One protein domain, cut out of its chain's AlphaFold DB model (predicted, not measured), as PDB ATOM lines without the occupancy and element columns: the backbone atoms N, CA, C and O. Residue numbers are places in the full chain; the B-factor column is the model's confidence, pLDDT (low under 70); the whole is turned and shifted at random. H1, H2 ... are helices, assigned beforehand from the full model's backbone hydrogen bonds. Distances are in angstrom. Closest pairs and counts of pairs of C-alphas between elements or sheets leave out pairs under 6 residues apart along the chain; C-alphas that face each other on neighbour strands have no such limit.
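This is residues 80 to 129 of the 129 residues of the protein "Putative phosphatase phospho1" of Papilio machaon (UniProt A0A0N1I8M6). This domain has little regular structure: a loop, residues 80 to 91, makes one end, two short helices meet in the middle, and a long link, residues 100 to 113, sweeps round from one to the other. The last residues fold back to this link, 127 to 128 pairing with 107 to 108, parallel. The printed part has 50 residues, 15 of them in H1 and then H2, with no named strand: all helix, compact, radius of gyration of the C-alphas 10.9 A, spans 30 by 22 by 13 A.

Start at Gln 80 and go on to C-alpha 92 at (179.519, 174.578, 166.687); there H1, residues 92 to 99, begins and runs 10.4 A. Further on, H2, residues 114 to 120, runs 10.5 A to C-alpha 120 at (171.826, 170.056, 163.649).

Look at Ser 93 and Pro 119, whose C-alphas are the closest of H1 and H2, 4.2 A apart; the helices touch. They run the same way at a steep tilt of 43 degrees. In H1 every O i to N i+4 pair is within hydrogen-bond range; in H2, 1 of 3, beside 2 of 4 O i to N i+3 pairs.

The C-alphas farthest apart, Thr 88 and Ala 105, span 30.1 A. The printed part has no cut, and H1 to H2 is a long link. In the B-factor column, residues 124 to 129 are under 70.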
ATOM      1  N   GLN A  80     184.585 176.682 176.070       93.44
ATOM      2  CA  GLN A  80     183.233 176.292 176.463       93.44
ATOM      3  C   GLN A  80     183.264 175.131 177.466       93.44
ATOM      4  O   GLN A  80     184.062 174.202 177.335       93.44
ATOM      5  N   SER A  81     182.374 175.179 178.455       94.50
ATOM      6  CA  SER A  81     182.192 174.135 179.475       94.50
ATOM      7  C   SER A  81     180.733 173.701 179.641       94.50
ATOM      8  O   SER A  81     180.426 172.843 180.465       94.50
ATOM      9  N   THR A  82     179.822 174.305 178.879       91.31
ATOM     10  CA  THR A  82     178.373 174.165 179.056       91.31
ATOM     11  C   THR A  82     177.768 173.111 178.140       91.31
ATOM     12  O   THR A  82     176.742 172.529 178.484       91.31
ATOM     13  N   CYS A  83     178.385 172.836 176.989       92.44
ATOM     14  CA  CYS A  83     177.938 171.792 176.082       92.44
ATOM     15  C   CYS A  83     178.634 170.465 176.423       92.44
ATOM     16  O   CYS A  83     179.832 170.325 176.166       92.44
ATOM     17  N   PRO A  84     177.901 169.449 176.918       91.00
ATOM     18  CA  PRO A  84     178.492 168.167 177.302       91.00
ATOM     19  C   PRO A  84     178.857 167.280 176.100       91.00
ATOM     20  O   PRO A  84     179.457 166.224 176.275       91.00
ATOM     21  N   ARG A  85     178.450 167.661 174.880       88.31
ATOM     22  CA  ARG A  85     178.639 166.861 173.656       88.31
ATOM     23  C   ARG A  85     179.825 167.311 172.808       88.31
ATOM     24  O   ARG A  85     180.318 166.523 172.005       88.31
ATOM     25  N   CYS A  86     180.232 168.569 172.941       92.88
ATOM     26  CA  CYS A  86     181.267 169.178 172.115       92.88
ATOM     27  C   CYS A  86     182.593 169.267 172.877       92.88
ATOM     28  O   CYS A  86     182.584 169.354 174.106       92.88
ATOM     29  N   PRO A  87     183.734 169.284 172.168       94.06
ATOM     30  CA  PRO A  87     185.017 169.551 172.798       94.06
ATOM     31  C   PRO A  87     185.067 170.987 173.342       94.06
ATOM     32  O   PRO A  87     184.265 171.852 172.974       94.06
ATOM     33  N   THR A  88     185.994 171.249 174.260       96.12
ATOM     34  CA  THR A  88     186.081 172.537 174.967       96.12
ATOM     35  C   THR A  88     186.531 173.689 174.071       96.12
ATOM     36  O   THR A  88     186.224 174.839 174.380       96.12
ATOM     37  N   ASN A  89     187.228 173.391 172.970       97.56
ATOM     38  CA  ASN A  89     187.812 174.380 172.069       97.56
ATOM     39  C   ASN A  89     186.799 175.008 171.098       97.56
ATOM     40  O   ASN A  89     186.990 176.154 170.691       97.56
ATOM     41  N   LEU A  90     185.746 174.275 170.714       96.75
ATOM     42  CA  LEU A  90     184.711 174.751 169.796       96.75
ATOM     43  C   LEU A  90     183.416 173.935 169.930       96.75
ATOM     44  O   LEU A  90     183.349 172.757 169.577       96.75
ATOM     45  N   CYS A  91     182.340 174.591 170.367       95.94
ATOM     46  CA  CYS A  91     180.981 174.082 170.201       95.94
ATOM     47  C   CYS A  91     180.321 174.783 169.012       95.94
ATOM     48  O   CYS A  91     179.988 175.968 169.090       95.94
ATOM     49  N   LYS A  92     180.097 174.037 167.923       95.38
ATOM     50  CA  LYS A  92     179.519 174.578 166.687       95.38
ATOM     51  C   LYS A  92     178.109 175.162 166.892       95.38
ATOM     52  O   LYS A  92     177.805 176.187 166.301       95.38
ATOM     53  N   SER A  93     177.284 174.619 167.797       93.62
ATOM     54  CA  SER A  93     175.988 175.237 168.152       93.62
ATOM     55  C   SER A  93     176.128 176.620 168.773       93.62
ATOM     56  O   SER A  93     175.386 177.530 168.420       93.62
ATOM     57  N   ILE A  94     177.067 176.781 169.712       93.88
ATOM     58  CA  ILE A  94     177.295 178.067 170.381       93.88
ATOM     59  C   ILE A  94     177.810 179.083 169.360       93.88
ATOM     60  O   ILE A  94     177.273 180.183 169.273       93.88
ATOM     61  N   ALA A  95     178.797 178.689 168.551       94.75
ATOM     62  CA  ALA A  95     179.334 179.518 167.477       94.75
ATOM     63  C   ALA A  95     178.253 179.938 166.466       94.75
ATOM     64  O   ALA A  95     178.139 181.115 166.132       94.75
ATOM     65  N   LEU A  96     177.416 178.995 166.021       93.25
ATOM     66  CA  LEU A  96     176.321 179.272 165.094       93.25
ATOM     67  C   LEU A  96     175.280 180.215 165.713       93.25
ATOM     68  O   LEU A  96     174.846 181.154 165.058       93.25
ATOM     69  N   GLY A  97     174.922 180.027 166.986       91.25
ATOM     70  CA  GLY A  97     174.008 180.927 167.696       91.25
ATOM     71  C   GLY A  97     174.554 182.353 167.861       91.25
ATOM     72  O   GLY A  97     173.781 183.312 167.858       91.25
ATOM     73  N   GLN A  98     175.875 182.512 167.974       91.44
ATOM     74  CA  GLN A  98     176.536 183.824 167.986       91.44
ATOM     75  C   GLN A  98     176.543 184.481 166.600       91.44
ATOM     76  O   GLN A  98     176.365 185.693 166.499       91.44
ATOM     77  N   TRP A  99     176.706 183.699 165.532       90.31
ATOM     78  CA  TRP A  99     176.608 184.197 164.158       90.31
ATOM     79  C   TRP A  99     175.178 184.629 163.801       90.31
ATOM     80  O   TRP A  99     174.947 185.731 163.302       90.31
ATOM     81  N   CYS A 100     174.200 183.789 164.135       88.25
ATOM     82  CA  CYS A 100     172.779 183.998 163.860       88.25
ATOM     83  C   CYS A 100     172.094 184.974 164.832       88.25
ATOM     84  O   CYS A 100     170.877 184.934 164.988       88.25
ATOM     85  N   GLN A 101     172.846 185.868 165.485       84.81
ATOM     86  CA  GLN A 101     172.255 187.015 166.190       84.81
ATOM     87  C   GLN A 101     171.551 187.969 165.212       84.81
ATOM     88  O   GLN A 101     170.626 188.683 165.595       84.81
ATOM     89  N   LYS A 102     171.967 187.968 163.939       78.50
ATOM     90  CA  LYS A 102     171.218 188.599 162.851       78.50
ATOM     91  C   LYS A 102     170.041 187.699 162.441       78.50
ATOM     92  O   LYS A 102     170.228 186.486 162.338       78.50
ATOM     93  N   PRO A 103     168.850 188.261 162.177       79.31
ATOM     94  CA  PRO A 103     167.712 187.471 161.733       79.31
ATOM     95  C   PRO A 103     167.938 186.976 160.299       79.31
ATOM     96  O   PRO A 103     167.986 187.770 159.364       79.31
ATOM     97  N   TYR A 104     168.037 185.659 160.132       86.81
ATOM     98  CA  TYR A 104     168.006 185.002 158.827       86.81
ATOM     99  C   TYR A 104     166.621 184.403 158.593       86.81
ATOM    100  O   TYR A 104     166.080 183.730 159.472       86.81
ATOM    101  N   ALA A 105     166.050 184.638 157.410       87.19
ATOM    102  CA  ALA A 105     164.768 184.043 157.028       87.19
ATOM    103  C   ALA A 105     164.883 182.523 156.838       87.19
ATOM    104  O   ALA A 105     163.976 181.787 157.213       87.19
ATOM    105  N   ASN A 106     166.016 182.074 156.293       87.50
ATOM    106  CA  ASN A 106     166.349 180.672 156.092       87.50
ATOM    107  C   ASN A 106     167.782 180.431 156.565       87.50
ATOM    108  O   ASN A 106     168.665 181.251 156.322       87.50
ATOM    109  N   ILE A 107     168.014 179.290 157.202       88.56
ATOM    110  CA  ILE A 107     169.359 178.781 157.482       88.56
ATOM    111  C   ILE A 107     169.401 177.379 156.889       88.56
ATOM    112  O   ILE A 107     168.405 176.660 156.931       88.56
ATOM    113  N   ILE A 108     170.539 177.011 156.316       91.56
ATOM    114  CA  ILE A 108     170.839 175.653 155.868       91.56
ATOM    115  C   ILE A 108     172.152 175.278 156.546       91.56
ATOM    116  O   ILE A 108     173.093 176.073 156.559       91.56
ATOM    117  N   TYR A 109     172.204 174.094 157.148       92.38
ATOM    118  CA  TYR A 109     173.391 173.608 157.837       92.38
ATOM    119  C   TYR A 109     173.831 172.277 157.237       92.38
ATOM    120  O   TYR A 109     173.048 171.333 157.194       92.38
ATOM    121  N   SER A 110     175.092 172.184 156.820       91.88
ATOM    122  CA  SER A 110     175.678 170.954 156.285       91.88
ATOM    123  C   SER A 110     176.991 170.640 156.994       91.88
ATOM    124  O   SER A 110     177.823 171.522 157.197       91.88
ATOM    125  N   GLY A 111     177.163 169.378 157.382       91.75
ATOM    126  CA  GLY A 111     178.366 168.879 158.031       91.75
ATOM    127  C   GLY A 111     178.351 167.355 158.121       91.75
ATOM    128  O   GLY A 111     177.291 166.734 158.161       91.75
ATOM    129  N   ASP A 112     179.534 166.757 158.129       90.00
ATOM    130  CA  ASP A 112     179.762 165.311 158.062       90.00
ATOM    131  C   ASP A 112     180.259 164.719 159.391       90.00
ATOM    132  O   ASP A 112     180.241 163.503 159.595       90.00
ATOM    133  N   GLY A 113     180.712 165.571 160.313       85.81
ATOM    134  CA  GLY A 113     181.394 165.168 161.529       85.81
ATOM    135  C   GLY A 113     180.476 164.948 162.726       85.81
ATOM    136  O   GLY A 113     179.382 165.494 162.861       85.81
ATOM    137  N   ARG A 114     180.980 164.217 163.726       85.94
ATOM    138  CA  ARG A 114     180.296 164.087 165.027       85.94
ATOM    139  C   ARG A 114     180.049 165.447 165.696       85.94
ATOM    140  O   ARG A 114     179.052 165.615 166.396       85.94
ATOM    141  N   ASN A 115     180.950 166.411 165.505       85.88
ATOM    142  CA  ASN A 115     180.813 167.760 166.062       85.88
ATOM    143  C   ASN A 115     179.750 168.617 165.338       85.88
ATOM    144  O   ASN A 115     179.381 169.663 165.869       85.88
ATOM    145  N   ASP A 116     179.202 168.150 164.210       92.62
ATOM    146  CA  ASP A 116     178.087 168.759 163.467       92.62
ATOM    147  C   ASP A 116     176.704 168.316 163.967       92.62
ATOM    148  O   ASP A 116     175.696 168.975 163.716       92.62
ATOM    149  N   PHE A 117     176.640 167.252 164.770       91.44
ATOM    150  CA  PHE A 117     175.382 166.792 165.357       91.44
ATOM    151  C   PHE A 117     174.771 167.822 166.317       91.44
ATOM    152  O   PHE A 117     173.556 168.002 166.377       91.44
ATOM    153  N   CYS A 118     175.614 168.510 167.093       91.56
ATOM    154  CA  CYS A 118     175.148 169.504 168.051       91.56
ATOM    155  C   CYS A 118     174.354 170.627 167.356       91.56
ATOM    156  O   CYS A 118     173.178 170.798 167.708       91.56
ATOM    157  N   PRO A 119     174.908 171.345 166.354       90.50
ATOM    158  CA  PRO A 119     174.169 172.391 165.650       90.50
ATOM    159  C   PRO A 119     172.934 171.842 164.947       90.50
ATOM    160  O   PRO A 119     171.882 172.437 165.128       90.50
ATOM    161  N   ALA A 120     172.990 170.667 164.305       87.44
ATOM    162  CA  ALA A 120     171.826 170.056 163.649       87.44
ATOM    163  C   ALA A 120     170.607 169.855 164.577       87.44
ATOM    164  O   ALA A 120     169.467 169.913 164.129       87.44
ATOM    165  N   THR A 121     170.825 169.662 165.884       85.25
ATOM    166  CA  THR A 121     169.741 169.499 166.879       85.25
ATOM    167  C   THR A 121     169.289 170.795 167.557       85.25
ATOM    168  O   THR A 121     168.390 170.769 168.393       85.25
ATOM    169  N   THR A 122     169.939 171.918 167.259       79.06
ATOM    170  CA  THR A 122     169.757 173.195 167.973       79.06
ATOM    171  C   THR A 122     169.557 174.376 167.025       79.06
ATOM    172  O   THR A 122     169.714 175.528 167.430       79.06
ATOM    173  N   LEU A 123     169.201 174.099 165.768       72.75
ATOM    174  CA  LEU A 123     168.878 175.134 164.793       72.75
ATOM    175  C   LEU A 123     167.614 175.897 165.238       72.75
ATOM    176  O   LEU A 123     166.710 175.296 165.827       72.75
ATOM    177  N   PRO A 124     167.530 177.214 164.976       66.44
ATOM    178  CA  PRO A 124     166.311 177.979 165.210       66.44
ATOM    179  C   PRO A 124     165.083 177.346 164.515       66.44
ATOM    180  O   PRO A 124     165.244 176.623 163.536       66.44
ATOM    181  N   PRO A 125     163.841 177.640 164.942       58.66
ATOM    182  CA  PRO A 125     162.620 176.973 164.452       58.66
ATOM    183  C   PRO A 125     162.310 177.099 162.945       58.66
ATOM    184  O   PRO A 125     161.344 176.505 162.477       58.66
ATOM    185  N   HIS A 126     163.086 177.878 162.186       58.00
ATOM    186  CA  HIS A 126     162.847 178.216 160.776       58.00
ATOM    187  C   HIS A 126     163.860 177.566 159.818       58.00
ATOM    188  O   HIS A 126     164.150 178.101 158.751       58.00
ATOM    189  N   VAL A 127     164.450 176.438 160.214       53.75
ATOM    190  CA  VAL A 127     165.614 175.856 159.537       53.75
ATOM    191  C   VAL A 127     165.292 174.497 158.922       53.75
ATOM    192  O   VAL A 127     164.706 173.639 159.578       53.75
ATOM    193  N   SER A 128     165.692 174.314 157.661       50.62
ATOM    194  CA  SER A 128     165.639 173.027 156.956       50.62
ATOM    195  C   SER A 128     167.009 172.347 157.057       50.62
ATOM    196  O   SER A 128     168.031 173.023 156.921       50.62
ATOM    197  N   ILE A 129     167.021 171.039 157.333       46.88
ATOM    198  CA  ILE A 129     168.221 170.181 157.319       46.88
ATOM    199  C   ILE A 129     168.326 169.518 155.950       46.88
ATOM    200  O   ILE A 129     167.276 169.013 155.488       46.88
TER     201      ILE A 129